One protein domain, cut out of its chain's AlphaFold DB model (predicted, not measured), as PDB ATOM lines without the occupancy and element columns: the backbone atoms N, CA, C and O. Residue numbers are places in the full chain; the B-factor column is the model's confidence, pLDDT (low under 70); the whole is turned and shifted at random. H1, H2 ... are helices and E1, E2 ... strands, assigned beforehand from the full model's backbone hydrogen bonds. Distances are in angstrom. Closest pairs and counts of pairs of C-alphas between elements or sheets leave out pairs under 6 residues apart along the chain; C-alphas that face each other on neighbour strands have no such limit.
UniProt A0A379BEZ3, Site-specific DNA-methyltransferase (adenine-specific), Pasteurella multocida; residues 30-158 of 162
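What this domain is: This is residues 30 to 158 of the 162 residues of the protein "Site-specific DNA-methyltransferase (adenine-specific)" of Pasteurella multocida (UniProt A0A379BEZ3). One long straight helix, H1, runs along most of the longest axis like a spine, with two separate groups of parts hanging from it. H5 crosses it at H1 residues 35 to 42 and H4 meets it at residues 42 to 46, with the small hairpin of E1 and E2 beyond them, away from H1; past residue 61 of H1 the long link of residues 62 to 76 turns round and H2 folds back near H1, with short H3 following. The printed part has 129 residues, with five named helices and two named strands in the order H1, H2, H3, H4, E1, E2, H5; the class is mostly helix and the sheet, E1 - E2, is antiparallel. The whole is loose, with a radius of gyration of the C-alphas of 17.3 A, and elongated, spanning 53 by 28 by 28 A.

Where its parts are: Strand E1 is residues 122 to 125, its first C-alpha at (9.395, -34.598, -21.046), and strand E2 is residues 131 to 133. Helix H4, residues 108 to 115, is 10.2 A long, and helix H5, residues 137 to 156, is 29.0 A long and ends at C-alpha 156, (30.320, -22.541, -1.007). Helix H1, residues 30 to 61, is 47.2 A long and begins at C-alpha 30, (29.072, -16.689, -32.892). Helix H2, residues 77 to 87, is 15.3 A long; helix H3 is residues 92 to 95.

How they stand to each other: E1 and E2 form a hairpin, antiparallel at 148 degrees, with N 123 and O 132 at 2.8 A and N 132 and O 124 at 2.9 A, within hydrogen-bond range. The closest C-alphas of H4 and E1, those of Lys 114 and Leu 123, are 6.8 A apart. H4 and H5 touch, closest at the C-alphas of Ala 115 and Val 137, 6.0 A, and run opposite ways at a tilt of 37 degrees, only just steep. H1, the hub, touches H5 with residues 35 to 42 alone, closest at the C-alphas of Val 35 and Ser 138, 6.2 A, the same way at a steep tilt of 50 degrees. H1 and H4 only just touch, with 3 pairs of C-alphas within 8 A, those of Ser 46 and Trp 108 closest at 6.0 A; their steep tilt is 44 degrees, opposite ways. H1 and H3 also only just touch, with 3 such pairs, those of Arg 52 and Tyr 94 closest at 7.0 A. H2 is close to H1 but not clearly touching, with the C-alphas of Leu 60 and Leu 84 closest at 7.4 A. H2 is apart from H4 and H5, and H1 from both strands. Every O i to N i+4 pair is within hydrogen-bond range in H2, H4 and H5, and 27 of 28 in H1; H3 is too short for such a pair.

The domain as a whole: The C-alphas farthest apart, those of Ala 30 and Ser 72, are 57.0 A from each other. The printed part has no cut. The links from H1 to H2, 15 residues, and from H3 to H4, 12 residues, are long. The mean pLDDT of the printed part is 86.5; residues 30 to 32 and 155 to 158 are under 70.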
ATOM      1  N   ALA A  30      29.096 -17.210 -34.254       64.69
ATOM      2  CA  ALA A  30      29.072 -16.689 -32.892       64.69
ATOM      3  C   ALA A  30      28.394 -17.677 -31.930       64.69
ATOM      4  O   ALA A  30      28.963 -18.027 -30.899       64.69
ATOM      5  N   ASN A  31      27.237 -18.223 -32.318       64.12
ATOM      6  CA  ASN A  31      26.500 -19.207 -31.516       64.12
ATOM      7  C   ASN A  31      27.257 -20.538 -31.389       64.12
ATOM      8  O   ASN A  31      27.235 -21.182 -30.343       64.12
ATOM      9  N   TYR A  32      27.980 -20.935 -32.435       67.19
ATOM     10  CA  TYR A  32      28.739 -22.181 -32.456       67.19
ATOM     11  C   TYR A  32      29.903 -22.213 -31.451       67.19
ATOM     12  O   TYR A  32      30.091 -23.218 -30.766       67.19
ATOM     13  N   LYS A  33      30.665 -21.115 -31.323       70.56
ATOM     14  CA  LYS A  33      31.783 -21.031 -30.365       70.56
ATOM     15  C   LYS A  33      31.308 -21.277 -28.934       70.56
ATOM     16  O   LYS A  33      31.969 -22.004 -28.196       70.56
ATOM     17  N   HIS A  34      30.179 -20.677 -28.558       71.94
ATOM     18  CA  HIS A  34      29.612 -20.834 -27.221       71.94
ATOM     19  C   HIS A  34      29.182 -22.281 -26.973       71.94
ATOM     20  O   HIS A  34      29.610 -22.869 -25.988       71.94
ATOM     21  N   VAL A  35      28.454 -22.896 -27.906       73.31
ATOM     22  CA  VAL A  35      27.997 -24.287 -27.762       73.31
ATOM     23  C   VAL A  35      29.164 -25.271 -27.660       73.31
ATOM     24  O   VAL A  35      29.171 -26.128 -26.780       73.31
ATOM     25  N   ILE A  36      30.174 -25.153 -28.526       78.88
ATOM     26  CA  ILE A  36      31.317 -26.076 -28.517       78.88
ATOM     27  C   ILE A  36      32.177 -25.897 -27.266       78.88
ATOM     28  O   ILE A  36      32.560 -26.894 -26.655       78.88
ATOM     29  N   LEU A  37      32.463 -24.657 -26.858       82.00
ATOM     30  CA  LEU A  37      33.256 -24.411 -25.654       82.00
ATOM     31  C   LEU A  37      32.526 -24.915 -24.401       82.00
ATOM     32  O   LEU A  37      33.142 -25.588 -23.578       82.00
ATOM     33  N   SER A  38      31.216 -24.667 -24.303       84.06
ATOM     34  CA  SER A  38      30.365 -25.190 -23.230       84.06
ATOM     35  C   SER A  38      30.351 -26.720 -23.198       84.06
ATOM     36  O   SER A  38      30.447 -27.309 -22.126       84.06
ATOM     37  N   LEU A  39      30.292 -27.385 -24.357       85.69
ATOM     38  CA  LEU A  39      30.337 -28.848 -24.448       85.69
ATOM     39  C   LEU A  39      31.689 -29.432 -24.030       85.69
ATOM     40  O   LEU A  39      31.718 -30.444 -23.332       85.69
ATOM     41  N   ILE A  40      32.801 -28.815 -24.444       86.12
ATOM     42  CA  ILE A  40      34.147 -29.247 -24.040       86.12
ATOM     43  C   ILE A  40      34.309 -29.089 -22.530       86.12
ATOM     44  O   ILE A  40      34.765 -30.016 -21.864       86.12
ATOM     45  N   PHE A  41      33.894 -27.944 -21.987       88.19
ATOM     46  CA  PHE A  41      33.933 -27.693 -20.552       88.19
ATOM     47  C   PHE A  41      33.085 -28.708 -19.778       88.19
ATOM     48  O   PHE A  41      33.575 -29.340 -18.849       88.19
ATOM     49  N   LEU A  42      31.845 -28.940 -20.211       88.75
ATOM     50  CA  LEU A  42      30.955 -29.931 -19.612       88.75
ATOM     51  C   LEU A  42      31.550 -31.346 -19.658       88.75
ATOM     52  O   LEU A  42      31.449 -32.081 -18.675       88.75
ATOM     53  N   LYS A  43      32.183 -31.733 -20.775       89.00
ATOM     54  CA  LYS A  43      32.872 -33.026 -20.892       89.00
ATOM     55  C   LYS A  43      34.034 -33.119 -19.913       89.00
ATOM     56  O   LYS A  43      34.143 -34.121 -19.220       89.00
ATOM     57  N   TYR A  44      34.859 -32.078 -19.831       90.25
ATOM     58  CA  TYR A  44      35.984 -32.020 -18.902       90.25
ATOM     59  C   TYR A  44      35.527 -32.156 -17.447       90.25
ATOM     60  O   TYR A  44      36.036 -33.005 -16.723       90.25
ATOM     61  N   VAL A  45      34.525 -31.373 -17.036       90.25
ATOM     62  CA  VAL A  45      33.962 -31.434 -15.680       90.25
ATOM     63  C   VAL A  45      33.364 -32.811 -15.394       90.25
ATOM     64  O   VAL A  45      33.602 -33.376 -14.330       90.25
ATOM     65  N   SER A  46      32.640 -33.389 -16.357       90.75
ATOM     66  CA  SER A  46      32.091 -34.742 -16.218       90.75
ATOM     67  C   SER A  46      33.188 -35.797 -16.061       90.75
ATOM     68  O   SER A  46      33.051 -36.697 -15.241       90.75
ATOM     69  N   ASP A  47      34.282 -35.687 -16.814       91.12
ATOM     70  CA  ASP A  47      35.395 -36.637 -16.747       91.12
ATOM     71  C   ASP A  47      36.174 -36.519 -15.441       91.12
ATOM     72  O   ASP A  47      36.501 -37.538 -14.836       91.12
ATOM     73  N   ALA A  48      36.429 -35.294 -14.978       91.69
ATOM     74  CA  ALA A  48      37.059 -35.052 -13.685       91.69
ATOM     75  C   ALA A  48      36.213 -35.638 -12.545       91.69
ATOM     76  O   ALA A  48      36.737 -36.340 -11.680       91.69
ATOM     77  N   PHE A  49      34.894 -35.426 -12.593       92.75
ATOM     78  CA  PHE A  49      33.955 -36.003 -11.637       92.75
ATOM     79  C   PHE A  49      33.979 -37.537 -11.645       92.75
ATOM     80  O   PHE A  49      34.087 -38.153 -10.587       92.75
ATOM     81  N   LEU A  50      33.935 -38.166 -12.824       92.25
ATOM     82  CA  LEU A  50      33.993 -39.627 -12.951       92.25
ATOM     83  C   LEU A  50      35.329 -40.200 -12.469       92.25
ATOM     84  O   LEU A  50      35.346 -41.217 -11.779       92.25
ATOM     85  N   SER A  51      36.442 -39.545 -12.800       93.12
ATOM     86  CA  SER A  51      37.764 -39.943 -12.314       93.12
ATOM     87  C   SER A  51      37.820 -39.888 -10.791       93.12
ATOM     88  O   SER A  51      38.342 -40.807 -10.166       93.12
ATOM     89  N   ARG A  52      37.245 -38.843 -10.185       93.75
ATOM     90  CA  ARG A  52      37.188 -38.719  -8.730       93.75
ATOM     91  C   ARG A  52      36.284 -39.776  -8.103       93.75
ATOM     92  O   ARG A  52      36.699 -40.392  -7.129       93.75
ATOM     93  N   GLN A  53      35.119 -40.054  -8.694       93.06
ATOM     94  CA  GLN A  53      34.249 -41.156  -8.266       93.06
ATOM     95  C   GLN A  53      34.981 -42.497  -8.244       93.06
ATOM     96  O   GLN A  53      34.863 -43.239  -7.276       93.06
ATOM     97  N   GLN A  54      35.764 -42.795  -9.282       94.19
ATOM     98  CA  GLN A  54      36.548 -44.027  -9.341       94.19
ATOM     99  C   GLN A  54      37.613 -44.084  -8.245       94.19
ATOM    100  O   GLN A  54      37.784 -45.132  -7.628       94.19
ATOM    101  N   SER A  55      38.305 -42.973  -7.975       94.38
ATOM    102  CA  SER A  55      39.283 -42.901  -6.886       94.38
ATOM    103  C   SER A  55      38.637 -43.094  -5.513       94.38
ATOM    104  O   SER A  55      39.147 -43.884  -4.727       94.38
ATOM    105  N   ILE A  56      37.504 -42.438  -5.245       93.75
ATOM    106  CA  ILE A  56      36.757 -42.611  -3.989       93.75
ATOM    107  C   ILE A  56      36.304 -44.066  -3.863       93.75
ATOM    108  O   ILE A  56      36.552 -44.703  -2.851       93.75
ATOM    109  N   GLN A  57      35.722 -44.641  -4.917       94.19
ATOM    110  CA  GLN A  57      35.296 -46.037  -4.896       94.19
ATOM    111  C   GLN A  57      36.461 -46.985  -4.589       94.19
ATOM    112  O   GLN A  57      36.302 -47.885  -3.772       94.19
ATOM    113  N   GLN A  58      37.635 -46.772  -5.189       94.44
ATOM    114  CA  GLN A  58      38.829 -47.561  -4.876       94.44
ATOM    115  C   GLN A  58      39.203 -47.447  -3.398       94.44
ATOM    116  O   GLN A  58      39.404 -48.473  -2.758       94.44
ATOM    117  N   GLN A  59      39.221 -46.229  -2.855       93.56
ATOM    118  CA  GLN A  59      39.509 -45.956  -1.445       93.56
ATOM    119  C   GLN A  59      38.501 -46.606  -0.489       93.56
ATOM    120  O   GLN A  59      38.896 -47.101   0.559       93.56
ATOM    121  N   LEU A  60      37.215 -46.634  -0.842       93.19
ATOM    122  CA  LEU A  60      36.177 -47.288  -0.039       93.19
ATOM    123  C   LEU A  60      36.283 -48.819  -0.096       93.19
ATOM    124  O   LEU A  60      35.855 -49.495   0.829       93.19
ATOM    125  N   THR A  61      36.851 -49.380  -1.168       93.00
ATOM    126  CA  THR A  61      36.984 -50.838  -1.355       93.00
ATOM    127  C   THR A  61      38.355 -51.404  -0.982       93.00
ATOM    128  O   THR A  61      38.541 -52.617  -1.044       93.00
ATOM    129  N   ASP A  62      39.322 -50.550  -0.642       94.31
ATOM    130  CA  ASP A  62      40.682 -50.950  -0.281       94.31
ATOM    131  C   ASP A  62      40.771 -51.247   1.224       94.31
ATOM    132  O   ASP A  62      40.658 -50.306   2.010       94.31
ATOM    133  N   PRO A  63      41.015 -52.506   1.646       93.50
ATOM    134  CA  PRO A  63      41.063 -52.890   3.060       93.50
ATOM    135  C   PRO A  63      42.088 -52.132   3.911       93.50
ATOM    136  O   PRO A  63      41.963 -52.100   5.134       93.50
ATOM    137  N   GLU A  64      43.109 -51.546   3.284       93.75
ATOM    138  CA  GLU A  64      44.176 -50.811   3.970       93.75
ATOM    139  C   GLU A  64      43.881 -49.302   4.080       93.75
ATOM    140  O   GLU A  64      44.633 -48.563   4.723       93.75
ATOM    141  N   HIS A  65      42.806 -48.815   3.451       93.25
ATOM    142  CA  HIS A  65      42.464 -47.397   3.431       93.25
ATOM    143  C   HIS A  65      41.617 -46.987   4.645       93.25
ATOM    144  O   HIS A  65      40.777 -47.738   5.132       93.25
ATOM    145  N   LEU A  66      41.793 -45.747   5.123       89.69
ATOM    146  CA  LEU A  66      41.089 -45.240   6.315       89.69
ATOM    147  C   LEU A  66      39.559 -45.257   6.164       89.69
ATOM    148  O   LEU A  66      38.849 -45.495   7.135       89.69
ATOM    149  N   TYR A  67      39.071 -44.996   4.952       88.75
ATOM    150  CA  TYR A  67      37.642 -44.973   4.621       88.75
ATOM    151  C   TYR A  67      37.121 -46.320   4.094       88.75
ATOM    152  O   TYR A  67      36.082 -46.354   3.444       88.75
ATOM    153  N   TYR A  68      37.834 -47.426   4.329       92.69
ATOM    154  CA  TYR A  68      37.400 -48.749   3.888       92.69
ATOM    155  C   TYR A  68      36.018 -49.113   4.445       92.69
ATOM    156  O   TYR A  68      35.808 -49.160   5.660       92.69
ATOM    157  N   LEU A  69      35.090 -49.423   3.544       92.19
ATOM    158  CA  LEU A  69      33.795 -49.999   3.867       92.19
ATOM    159  C   LEU A  69      33.928 -51.518   3.848       92.19
ATOM    160  O   LEU A  69      33.900 -52.136   2.785       92.19
ATOM    161  N   ASP A  70      34.063 -52.127   5.023       92.88
ATOM    162  CA  ASP A  70      34.158 -53.582   5.125       92.88
ATOM    163  C   ASP A  70      32.803 -54.232   4.770       92.88
ATOM    164  O   ASP A  70      31.818 -54.030   5.492       92.88
ATOM    165  N   PRO A  71      32.732 -55.046   3.694       92.69
ATOM    166  CA  PRO A  71      31.496 -55.703   3.275       92.69
ATOM    167  C   PRO A  71      30.892 -56.617   4.350       92.69
ATOM    168  O   PRO A  71      29.704 -56.918   4.293       92.69
ATOM    169  N   SER A  72      31.681 -57.064   5.337       91.94
ATOM    170  CA  SER A  72      31.205 -57.922   6.427       91.94
ATOM    171  C   SER A  72      30.310 -57.209   7.447       91.94
ATOM    172  O   SER A  72      29.633 -57.889   8.220       91.94
ATOM    173  N   PHE A  73      30.268 -55.870   7.446       92.25
ATOM    174  CA  PHE A  73      29.345 -55.096   8.285       92.25
ATOM    175  C   PHE A  73      27.922 -54.998   7.722       92.25
ATOM    176  O   PHE A  73      27.055 -54.448   8.398       92.25
ATOM    177  N   TYR A  74      27.676 -55.519   6.519       93.12
ATOM    178  CA  TYR A  74      26.391 -55.417   5.831       93.12
ATOM    179  C   TYR A  74      25.727 -56.788   5.702       93.12
ATOM    180  O   TYR A  74      26.394 -57.799   5.469       93.12
ATOM    181  N   ASP A  75      24.399 -56.826   5.817       92.31
ATOM    182  CA  ASP A  75      23.640 -58.081   5.795       92.31
ATOM    183  C   ASP A  75      23.497 -58.642   4.368       92.31
ATOM    184  O   ASP A  75      23.202 -59.827   4.170       92.31
ATOM    185  N   SER A  76      23.692 -57.797   3.351       94.75
ATOM    186  CA  SER A  76      23.582 -58.171   1.941       94.75
ATOM    187  C   SER A  76      24.474 -57.330   1.028       94.75
ATOM    188  O   SER A  76      24.809 -56.186   1.330       94.75
ATOM    189  N   GLU A  77      24.782 -57.877  -0.151       92.56
ATOM    190  CA  GLU A  77      25.473 -57.143  -1.219       92.56
ATOM    191  C   GLU A  77      24.689 -55.893  -1.644       92.56
ATOM    192  O   GLU A  77      25.271 -54.856  -1.930       92.56
ATOM    193  N   GLU A  78      23.357 -55.963  -1.666       94.06
ATOM    194  CA  GLU A  78      22.509 -54.833  -2.055       94.06
ATOM    195  C   GLU A  78      22.640 -53.663  -1.073       94.06
ATOM    196  O   GLU A  78      22.721 -52.511  -1.498       94.06
ATOM    197  N   GLU A  79      22.700 -53.956   0.227       94.62
ATOM    198  CA  GLU A  79      22.907 -52.957   1.276       94.62
ATOM    199  C   GLU A  79      24.312 -52.345   1.199       94.62
ATOM    200  O   GLU A  79      24.452 -51.123   1.251       94.62
ATOM    201  N   TYR A  80      25.337 -53.171   0.972       93.44
ATOM    202  CA  TYR A  80      26.707 -52.703   0.759       93.44
ATOM    203  C   TYR A  80      26.815 -51.769  -0.459       93.44
ATOM    204  O   TYR A  80      27.376 -50.677  -0.366       93.44
ATOM    205  N   GLN A  81      26.214 -52.145  -1.593       92.81
ATOM    206  CA  GLN A  81      26.192 -51.304  -2.795       92.81
ATOM    207  C   GLN A  81      25.435 -49.988  -2.571       92.81
ATOM    208  O   GLN A  81      25.820 -48.959  -3.124       92.81
ATOM    209  N   GLN A  82      24.376 -49.993  -1.755       92.94
ATOM    210  CA  GLN A  82      23.675 -48.764  -1.371       92.94
ATOM    211  C   GLN A  82      24.532 -47.871  -0.472       92.94
ATOM    212  O   GLN A  82      24.585 -46.668  -0.710       92.94
ATOM    213  N   ALA A  83      25.226 -48.436   0.517       92.81
ATOM    214  CA  ALA A  83      26.141 -47.682   1.369       92.81
ATOM    215  C   ALA A  83      27.269 -47.044   0.545       92.81
ATOM    216  O   ALA A  83      27.497 -45.843   0.645       92.81
ATOM    217  N   LEU A  84      27.888 -47.812  -0.355       93.06
ATOM    218  CA  LEU A  84      28.908 -47.307  -1.273       93.06
ATOM    219  C   LEU A  84      28.358 -46.207  -2.199       93.06
ATOM    220  O   LEU A  84      29.028 -45.206  -2.441       93.06
ATOM    221  N   ALA A  85      27.130 -46.359  -2.701       92.19
ATOM    222  CA  ALA A  85      26.479 -45.327  -3.503       92.19
ATOM    223  C   ALA A  85      26.200 -44.045  -2.701       92.19
ATOM    224  O   ALA A  85      26.339 -42.959  -3.258       92.19
ATOM    225  N   ASN A  86      25.840 -44.165  -1.420       92.25
ATOM    226  CA  ASN A  86      25.624 -43.021  -0.536       92.25
ATOM    227  C   ASN A  86      26.939 -42.283  -0.253       92.25
ATOM    228  O   ASN A  86      26.980 -41.070  -0.420       92.25
ATOM    229  N   GLU A  87      28.023 -43.000   0.059       92.12
ATOM    230  CA  GLU A  87      29.352 -42.393   0.244       92.12
ATOM    231  C   GLU A  87      29.833 -41.678  -1.028       92.12
ATOM    232  O   GLU A  87      30.359 -40.570  -0.980       92.12
ATOM    233  N   LEU A  88      29.589 -42.253  -2.211       91.62
ATOM    234  CA  LEU A  88      29.885 -41.585  -3.484       91.62
ATOM    235  C   LEU A  88      29.025 -40.333  -3.734       91.62
ATOM    236  O   LEU A  88      29.327 -39.575  -4.662       91.62
ATOM    237  N   GLU A  89      27.960 -40.113  -2.960       90.38
ATOM    238  CA  GLU A  89      27.121 -38.915  -3.007       90.38
ATOM    239  C   GLU A  89      27.506 -37.834  -1.986       90.38
ATOM    240  O   GLU A  89      26.934 -36.741  -2.025       90.38
ATOM    241  N   GLU A  90      28.537 -38.073  -1.171       89.69
ATOM    242  CA  GLU A  90      29.079 -37.081  -0.244       89.69
ATOM    243  C   GLU A  90      29.922 -36.022  -0.968       89.69
ATOM    244  O   GLU A  90      30.873 -36.317  -1.695       89.69
ATOM    245  N   LEU A  91      29.563 -34.750  -0.776       87.00
ATOM    246  CA  LEU A  91      30.148 -33.611  -1.497       87.00
ATOM    247  C   LEU A  91      31.589 -33.305  -1.077       87.00
ATOM    248  O   LEU A  91      32.377 -32.794  -1.885       87.00
ATOM    249  N   ASP A  92      31.934 -33.607   0.171       86.88
ATOM    250  CA  ASP A  92      33.223 -33.255   0.764       86.88
ATOM    251  C   ASP A  92      34.374 -33.964   0.046       86.88
ATOM    252  O   ASP A  92      35.368 -33.319  -0.293       86.88
ATOM    253  N   TYR A  93      34.177 -35.229  -0.349       87.94
ATOM    254  CA  TYR A  93      35.158 -35.990  -1.125       87.94
ATOM    255  C   TYR A  93      35.505 -35.345  -2.473       87.94
ATOM    256  O   TYR A  93      36.558 -35.627  -3.036       87.94
ATOM    257  N   TYR A  94      34.646 -34.505  -3.045       88.25
ATOM    258  CA  TYR A  94      34.933 -33.825  -4.313       88.25
ATOM    259  C   TYR A  94      35.553 -32.456  -4.071       88.25
ATOM    260  O   TYR A  94      36.486 -32.062  -4.772       88.25
ATOM    261  N   THR A  95      35.066 -31.758  -3.049       86.56
ATOM    262  CA  THR A  95      35.516 -30.410  -2.701       86.56
ATOM    263  C   THR A  95      36.969 -30.413  -2.227       86.56
ATOM    264  O   THR A  95      37.723 -29.518  -2.609       86.56
ATOM    265  N   GLU A  96      37.401 -31.441  -1.486       86.25
ATOM    266  CA  GLU A  96      38.786 -31.560  -1.003       86.25
ATOM    267  C   GLU A  96      39.833 -31.633  -2.132       86.25
ATOM    268  O   GLU A  96      40.936 -31.108  -1.990       86.25
ATOM    269  N   GLU A  97      39.468 -32.188  -3.292       86.94
ATOM    270  CA  GLU A  97      40.327 -32.270  -4.486       86.94
ATOM    271  C   GLU A  97      40.016 -31.180  -5.528       86.94
ATOM    272  O   GLU A  97      40.486 -31.244  -6.666       86.94
ATOM    273  N   ASN A  98      39.225 -30.160  -5.171       86.69
ATOM    274  CA  ASN A  98      38.761 -29.107  -6.085       86.69
ATOM    275  C   ASN A  98      38.024 -29.648  -7.327       86.69
ATOM    276  O   ASN A  98      38.093 -29.071  -8.418       86.69
ATOM    277  N   VAL A  99      37.315 -30.768  -7.180       89.94
ATOM    278  CA  VAL A  99      36.504 -31.362  -8.243       89.94
ATOM    279  C   VAL A  99      35.083 -30.830  -8.133       89.94
ATOM    280  O   VAL A  99      34.427 -30.955  -7.103       89.94
ATOM    281  N   PHE A 100      34.571 -30.258  -9.224       87.56
ATOM    282  CA  PHE A 100      33.182 -29.817  -9.259       87.56
ATOM    283  C   PHE A 100      32.229 -31.003  -9.122       87.56
ATOM    284  O   PHE A 100      32.276 -31.961  -9.895       87.56
ATOM    285  N   TRP A 101      31.300 -30.893  -8.179       89.44
ATOM    286  CA  TRP A 101      30.176 -31.815  -8.093       89.44
ATOM    287  C   TRP A 101      29.260 -31.731  -9.328       89.44
ATOM    288  O   TRP A 101      28.793 -30.650  -9.704       89.44
ATOM    289  N   VAL A 102      28.936 -32.887  -9.917       90.56
ATOM    290  CA  VAL A 102      28.060 -32.990 -11.094       90.56
ATOM    291  C   VAL A 102      26.734 -33.666 -10.722       90.56
ATOM    292  O   VAL A 102      26.694 -34.883 -10.500       90.56
ATOM    293  N   PRO A 103      25.611 -32.916 -10.703       88.62
ATOM    294  CA  PRO A 103      24.285 -33.479 -10.467       88.62
ATOM    295  C   PRO A 103      23.930 -34.578 -11.473       88.62
ATOM    296  O   PRO A 103      24.308 -34.506 -12.642       88.62
ATOM    297  N   LYS A 104      23.119 -35.560 -11.055       86.44
ATOM    298  CA  LYS A 104      22.692 -36.695 -11.902       86.44
ATOM    299  C   LYS A 104      22.105 -36.247 -13.251       86.44
ATOM    300  O   LYS A 104      22.376 -36.874 -14.267       86.44
ATOM    301  N   THR A 105      21.360 -35.141 -13.277       84.38
ATOM    302  CA  THR A 105      20.765 -34.551 -14.490       84.38
ATOM    303  C   THR A 105      21.786 -33.924 -15.445       84.38
ATOM    304  O   THR A 105      21.525 -33.860 -16.643       84.38
ATOM    305  N   ALA A 106      22.944 -33.497 -14.934       88.19
ATOM    306  CA  ALA A 106      24.018 -32.849 -15.684       88.19
ATOM    307  C   ALA A 106      25.150 -33.809 -16.093       88.19
ATOM    308  O   ALA A 106      26.091 -33.397 -16.772       88.19
ATOM    309  N   ARG A 107      25.080 -35.093 -15.709       88.44
ATOM    310  CA  ARG A 107      26.089 -36.095 -16.083       88.44
ATOM    311  C   ARG A 107      26.077 -36.342 -17.590       88.44
ATOM    312  O   ARG A 107      25.018 -36.515 -18.195       88.44
ATOM    313  N   TRP A 108      27.265 -36.429 -18.186       87.12
ATOM    314  CA  TRP A 108      27.447 -36.578 -19.632       87.12
ATOM    315  C   TRP A 108      26.615 -37.707 -20.261       87.12
ATOM    316  O   TRP A 108      25.975 -37.492 -21.290       87.12
ATOM    317  N   ASP A 109      26.565 -38.890 -19.647       87.06
ATOM    318  CA  ASP A 109      25.805 -40.029 -20.185       87.06
ATOM    319  C   ASP A 109      24.294 -39.780 -20.214       87.06
ATOM    320  O   ASP A 109      23.605 -40.163 -21.169       87.06
ATOM    321  N   VAL A 110      23.780 -39.070 -19.206       86.69
ATOM    322  CA  VAL A 110      22.375 -38.657 -19.149       86.69
ATOM    323  C   VAL A 110      22.101 -37.659 -20.262       86.69
ATOM    324  O   VAL A 110      21.168 -37.854 -21.039       86.69
ATOM    325  N   LEU A 111      22.951 -36.645 -20.420       86.81
ATOM    326  CA  LEU A 111      22.797 -35.638 -21.470       86.81
ATOM    327  C   LEU A 111      22.882 -36.253 -22.868       86.81
ATOM    328  O   LEU A 111      22.057 -35.937 -23.719       86.81
ATOM    329  N   LYS A 112      23.807 -37.190 -23.098       85.62
ATOM    330  CA  LYS A 112      23.940 -37.919 -24.366       85.62
ATOM    331  C   LYS A 112      22.682 -38.726 -24.691       85.62
ATOM    332  O   LYS A 112      22.218 -38.704 -25.830       85.62
ATOM    333  N   THR A 113      22.117 -39.406 -23.695       86.75
ATOM    334  CA  THR A 113      20.881 -40.187 -23.844       86.75
ATOM    335  C   THR A 113      19.672 -39.283 -24.084       86.75
ATOM    336  O   THR A 113      18.799 -39.602 -24.884       86.75
ATOM    337  N   LYS A 114      19.612 -38.126 -23.422       84.81
ATOM    338  CA  LYS A 114      18.498 -37.177 -23.534       84.81
ATOM    339  C   LYS A 114      18.589 -36.320 -24.800       84.81
ATOM    340  O   LYS A 114      17.559 -35.953 -25.355       84.81
ATOM    341  N   ALA A 115      19.787 -36.075 -25.326       81.88
ATOM    342  CA  ALA A 115      19.998 -35.311 -26.555       81.88
ATOM    343  C   ALA A 115      19.417 -35.985 -27.813       81.88
ATOM    344  O   ALA A 115      19.142 -35.296 -28.791       81.88
ATOM    345  N   THR A 116      19.202 -37.306 -27.799       82.56
ATOM    346  CA  THR A 116      18.537 -38.034 -28.898       82.56
ATOM    347  C   THR A 116      17.009 -37.968 -28.825       82.56
ATOM    348  O   THR A 116      16.326 -38.401 -29.752       82.56
ATOM    349  N   THR A 117      16.458 -37.429 -27.734       84.94
ATOM    350  CA  THR A 117      15.014 -37.325 -27.517       84.94
ATOM    351  C   THR A 117      14.427 -36.179 -28.357       84.94
ATOM    352  O   THR A 117      15.039 -35.111 -28.446       84.94
ATOM    353  N   PRO A 118      13.238 -36.350 -28.973       83.69
ATOM    354  CA  PRO A 118      12.609 -35.295 -29.762       83.69
ATOM    355  C   PRO A 118      12.264 -34.055 -28.926       83.69
ATOM    356  O   PRO A 118      11.917 -34.134 -27.745       83.69
ATOM    357  N   VAL A 119      12.316 -32.892 -29.579       83.75
ATOM    358  CA  VAL A 119      11.900 -31.607 -29.002       83.75
ATOM    359  C   VAL A 119      10.440 -31.687 -28.546       83.75
ATOM    360  O   VAL A 119       9.579 -32.178 -29.270       83.75
ATOM    361  N   GLY A 120      10.164 -31.200 -27.338       81.75
ATOM    362  CA  GLY A 120       8.846 -31.201 -26.703       81.75
ATOM    363  C   GLY A 120       8.576 -32.394 -25.783       81.75
ATOM    364  O   GLY A 120       7.624 -32.338 -25.006       81.75
ATOM    365  N   ALA A 121       9.410 -33.437 -25.811       86.50
ATOM    366  CA  ALA A 121       9.287 -34.558 -24.884       86.50
ATOM    367  C   ALA A 121       9.707 -34.169 -23.459       86.50
ATOM    368  O   ALA A 121      10.620 -33.362 -23.265       86.50
ATOM    369  N   VAL A 122       9.053 -34.770 -22.464       86.44
ATOM    370  CA  VAL A 122       9.395 -34.598 -21.046       86.44
ATOM    371  C   VAL A 122      10.674 -35.378 -20.751       86.44
ATOM    372  O   VAL A 122      10.746 -36.584 -20.985       86.44
ATOM    373  N   LEU A 123      11.701 -34.682 -20.269       84.25
ATOM    374  CA  LEU A 123      12.992 -35.273 -19.940       84.25
ATOM    375  C   LEU A 123      12.994 -35.844 -18.516       84.25
ATOM    376  O   LEU A 123      13.452 -36.977 -18.329       84.25
ATOM    377  N   TRP A 124      12.506 -35.060 -17.550       86.38
ATOM    378  CA  TRP A 124      12.332 -35.373 -16.125       86.38
ATOM    379  C   TRP A 124      11.431 -34.313 -15.461       86.38
ATOM    380  O   TRP A 124      11.037 -33.346 -16.115       86.38
ATOM    381  N   GLN A 125      11.121 -34.494 -14.178       85.75
ATOM    382  CA  GLN A 125      10.461 -33.486 -13.343       85.75
ATOM    383  C   GLN A 125      11.502 -32.772 -12.483       85.75
ATOM    384  O   GLN A 125      12.432 -33.413 -11.990       85.75
ATOM    385  N   ASP A 126      11.403 -31.450 -12.370       80.81
ATOM    386  CA  ASP A 126      12.293 -30.671 -11.508       80.81
ATOM    387  C   ASP A 126      11.934 -30.815 -10.015       80.81
ATOM    388  O   ASP A 126      10.994 -31.517  -9.639       80.81
ATOM    389  N   GLU A 127      12.678 -30.130  -9.144       75.69
ATOM    390  CA  GLU A 127      12.451 -30.129  -7.688       75.69
ATOM    391  C   GLU A 127      11.070 -29.575  -7.277       75.69
ATOM    392  O   GLU A 127      10.635 -29.778  -6.146       75.69
ATOM    393  N   LYS A 128      10.368 -28.884  -8.183       79.62
ATOM    394  CA  LYS A 128       9.020 -28.337  -7.978       79.62
ATOM    395  C   LYS A 128       7.928 -29.234  -8.571       79.62
ATOM    396  O   LYS A 128       6.749 -28.907  -8.444       79.62
ATOM    397  N   GLY A 129       8.302 -30.357  -9.186       82.44
ATOM    398  CA  GLY A 129       7.386 -31.262  -9.877       82.44
ATOM    399  C   GLY A 129       6.955 -30.765 -11.259       82.44
ATOM    400  O   GLY A 129       5.983 -31.280 -11.810       82.44
ATOM    401  N   GLU A 130       7.639 -29.769 -11.826       85.44
ATOM    402  CA  GLU A 130       7.349 -29.255 -13.163       85.44
ATOM    403  C   GLU A 130       8.057 -30.088 -14.241       85.44
ATOM    404  O   GLU A 130       9.230 -30.453 -14.123       85.44
ATOM    405  N   ASP A 131       7.343 -30.371 -15.333       87.56
ATOM    406  CA  ASP A 131       7.878 -31.133 -16.459       87.56
ATOM    407  C   ASP A 131       8.946 -30.332 -17.218       87.56
ATOM    408  O   ASP A 131       8.658 -29.374 -17.949       87.56
ATOM    409  N   VAL A 132      10.190 -30.797 -17.139       85.00
ATOM    410  CA  VAL A 132      11.311 -30.249 -17.898       85.00
ATOM    411  C   VAL A 132      11.271 -30.826 -19.311       85.00
ATOM    412  O   VAL A 132      11.607 -31.987 -19.542       85.00
ATOM    413  N   LYS A 133      10.834 -30.018 -20.281       87.38
ATOM    414  CA  LYS A 133      10.671 -30.441 -21.682       87.38
ATOM    415  C   LYS A 133      11.884 -30.098 -22.536       87.38
ATOM    416  O   LYS A 133      12.397 -28.983 -22.472       87.38
ATOM    417  N   MET A 134      12.280 -31.028 -23.402       85.38
ATOM    418  CA  MET A 134      13.364 -30.835 -24.364       85.38
ATOM    419  C   MET A 134      13.060 -29.661 -25.298       85.38
ATOM    420  O   MET A 134      12.034 -29.665 -25.974       85.38
ATOM    421  N   ARG A 135      13.955 -28.671 -25.374       83.75
ATOM    422  CA  ARG A 135      13.828 -27.538 -26.313       83.75
ATOM    423  C   ARG A 135      14.763 -27.686 -27.504       83.75
ATOM    424  O   ARG A 135      14.329 -27.723 -28.646       83.75
ATOM    425  N   ASN A 136      16.057 -27.757 -27.229       80.94
ATOM    426  CA  ASN A 136      17.119 -28.037 -28.187       80.94
ATOM    427  C   ASN A 136      18.374 -28.456 -27.401       80.94
ATOM    428  O   ASN A 136      18.401 -28.366 -26.172       80.94
ATOM    429  N   VAL A 137      19.408 -28.913 -28.108       79.88
ATOM    430  CA  VAL A 137      20.649 -29.389 -27.477       79.88
ATOM    431  C   VAL A 137      21.402 -28.262 -26.761       79.88
ATOM    432  O   VAL A 137      21.923 -28.499 -25.681       79.88
ATOM    433  N   SER A 138      21.416 -27.036 -27.299       79.81
ATOM    434  CA  SER A 138      22.076 -25.891 -26.644       79.81
ATOM    435  C   SER A 138      21.466 -25.607 -25.275       79.81
ATOM    436  O   SER A 138      22.176 -25.560 -24.281       79.81
ATOM    437  N   TRP A 139      20.139 -25.521 -25.210       85.00
ATOM    438  CA  TRP A 139      19.404 -25.311 -23.970       85.00
ATOM    439  C   TRP A 139      19.634 -26.444 -22.964       85.00
ATOM    440  O   TRP A 139      19.721 -26.182 -21.771       85.00
ATOM    441  N   LEU A 140      19.751 -27.692 -23.430       85.31
ATOM    442  CA  LEU A 140      20.055 -28.829 -22.560       85.31
ATOM    443  C   LEU A 140      21.454 -28.701 -21.931       85.31
ATOM    444  O   LEU A 140      21.623 -29.002 -20.753       85.31
ATOM    445  N   VAL A 141      22.442 -28.237 -22.702       86.06
ATOM    446  CA  VAL A 141      23.803 -27.972 -22.207       86.06
ATOM    447  C   VAL A 141      23.803 -26.803 -21.226       86.06
ATOM    448  O   VAL A 141      24.370 -26.924 -20.146       86.06
ATOM    449  N   ASP A 142      23.121 -25.706 -21.556       86.56
ATOM    450  CA  ASP A 142      23.019 -24.540 -20.675       86.56
ATOM    451  C   ASP A 142      22.325 -24.900 -19.351       86.56
ATOM    452  O   ASP A 142      22.773 -24.491 -18.282       86.56
ATOM    453  N   LEU A 143      21.281 -25.736 -19.400       88.19
ATOM    454  CA  LEU A 143      20.609 -26.271 -18.214       88.19
ATOM    455  C   LEU A 143      21.556 -27.120 -17.350       88.19
ATOM    456  O   LEU A 143      21.542 -27.012 -16.123       88.19
ATOM    457  N   ALA A 144      22.388 -27.959 -17.968       89.25
ATOM    458  CA  ALA A 144      23.383 -28.747 -17.244       89.25
ATOM    459  C   ALA A 144      24.421 -27.853 -16.546       89.25
ATOM    460  O   ALA A 144      24.745 -28.074 -15.383       89.25
ATOM    461  N   LEU A 145      24.901 -26.807 -17.221       88.69
ATOM    462  CA  LEU A 145      25.855 -25.865 -16.636       88.69
ATOM    463  C   LEU A 145      25.239 -25.046 -15.494       88.69
ATOM    464  O   LEU A 145      25.852 -24.939 -14.436       88.69
ATOM    465  N   ASP A 146      24.013 -24.544 -15.658       88.88
ATOM    466  CA  ASP A 146      23.296 -23.801 -14.612       88.88
ATOM    467  C   ASP A 146      23.022 -24.673 -13.374       88.88
ATOM    468  O   ASP A 146      23.157 -24.223 -12.236       88.88
ATOM    469  N   THR A 147      22.690 -25.955 -13.566       88.25
ATOM    470  CA  THR A 147      22.510 -26.890 -12.439       88.25
ATOM    471  C   THR A 147      23.818 -27.182 -11.704       88.25
ATOM    472  O   THR A 147      23.811 -27.214 -10.472       88.25
ATOM    473  N   ILE A 148      24.940 -27.330 -12.418       88.44
ATOM    474  CA  ILE A 148      26.269 -27.435 -11.798       88.44
ATOM    475  C   ILE A 148      26.578 -26.156 -11.008       88.44
ATOM    476  O   ILE A 148      26.904 -26.240  -9.827       88.44
ATOM    477  N   GLU A 149      26.412 -24.979 -11.612       87.62
ATOM    478  CA  GLU A 149      26.709 -23.680 -10.993       87.62
ATOM    479  C   GLU A 149      25.877 -23.433  -9.726       87.62
ATOM    480  O   GLU A 149      26.402 -23.017  -8.692       87.62
ATOM    481  N   LYS A 150      24.570 -23.718  -9.774       87.06
ATOM    482  CA  LYS A 150      23.691 -23.641  -8.598       87.06
ATOM    483  C   LYS A 150      24.172 -24.551  -7.480       87.06
ATOM    484  O   LYS A 150      24.157 -24.134  -6.323       87.06
ATOM    485  N   LYS A 151      24.611 -25.765  -7.821       85.31
ATOM    486  CA  LYS A 151      25.078 -26.717  -6.820       85.31
ATOM    487  C   LYS A 151      26.402 -26.278  -6.196       85.31
ATOM    488  O   LYS A 151      26.499 -26.318  -4.978       85.31
ATOM    489  N   GLN A 152      27.345 -25.749  -6.982       84.25
ATOM    490  CA  GLN A 152      28.597 -25.195  -6.444       84.25
ATOM    491  C   GLN A 152      28.351 -24.018  -5.493       84.25
ATOM    492  O   GLN A 152      28.878 -24.003  -4.387       84.25
ATOM    493  N   ARG A 153      27.472 -23.075  -5.867       79.62
ATOM    494  CA  ARG A 153      27.105 -21.950  -4.989       79.62
ATOM    495  C   ARG A 153      26.473 -22.395  -3.674       79.62
ATOM    496  O   ARG A 153      26.663 -21.748  -2.648       79.62
ATOM    497  N   GLN A 154      25.693 -23.475  -3.704       74.81
ATOM    498  CA  GLN A 154      25.110 -24.042  -2.493       74.81
ATOM    499  C   GLN A 154      26.201 -24.602  -1.570       74.81
ATOM    500  O   GLN A 154      26.148 -24.361  -0.367       74.81
ATOM    501  N   THR A 155      27.204 -25.283  -2.126       66.50
ATOM    502  CA  THR A 155      28.329 -25.839  -1.362       66.50
ATOM    503  C   THR A 155      29.211 -24.743  -0.757       66.50
ATOM    504  O   THR A 155      29.526 -24.804   0.424       66.50
ATOM    505  N   GLU A 156      29.525 -23.681  -1.506       63.19
ATOM    506  CA  GLU A 156      30.320 -22.541  -1.007       63.19
ATOM    507  C   GLU A 156      29.631 -21.766   0.133       63.19
ATOM    508  O   GLU A 156      30.295 -21.125   0.948       63.19
ATOM    509  N   SER A 157      28.295 -21.810   0.206       58.47
ATOM    510  CA  SER A 157      27.525 -21.132   1.258       58.47
ATOM    511  C   SER A 157      27.602 -21.810   2.635       58.47
ATOM    512  O   SER A 157      27.263 -21.177   3.636       58.47
ATOM    513  N   TYR A 158      28.081 -23.056   2.695       50.00
ATOM    514  CA  TYR A 158      28.437 -23.754   3.930       50.00
ATOM    515  C   TYR A 158      29.966 -23.777   4.054       50.00
ATOM    516  O   TYR A 158      30.609 -24.678   3.520       50.00
TER     517      TYR A 158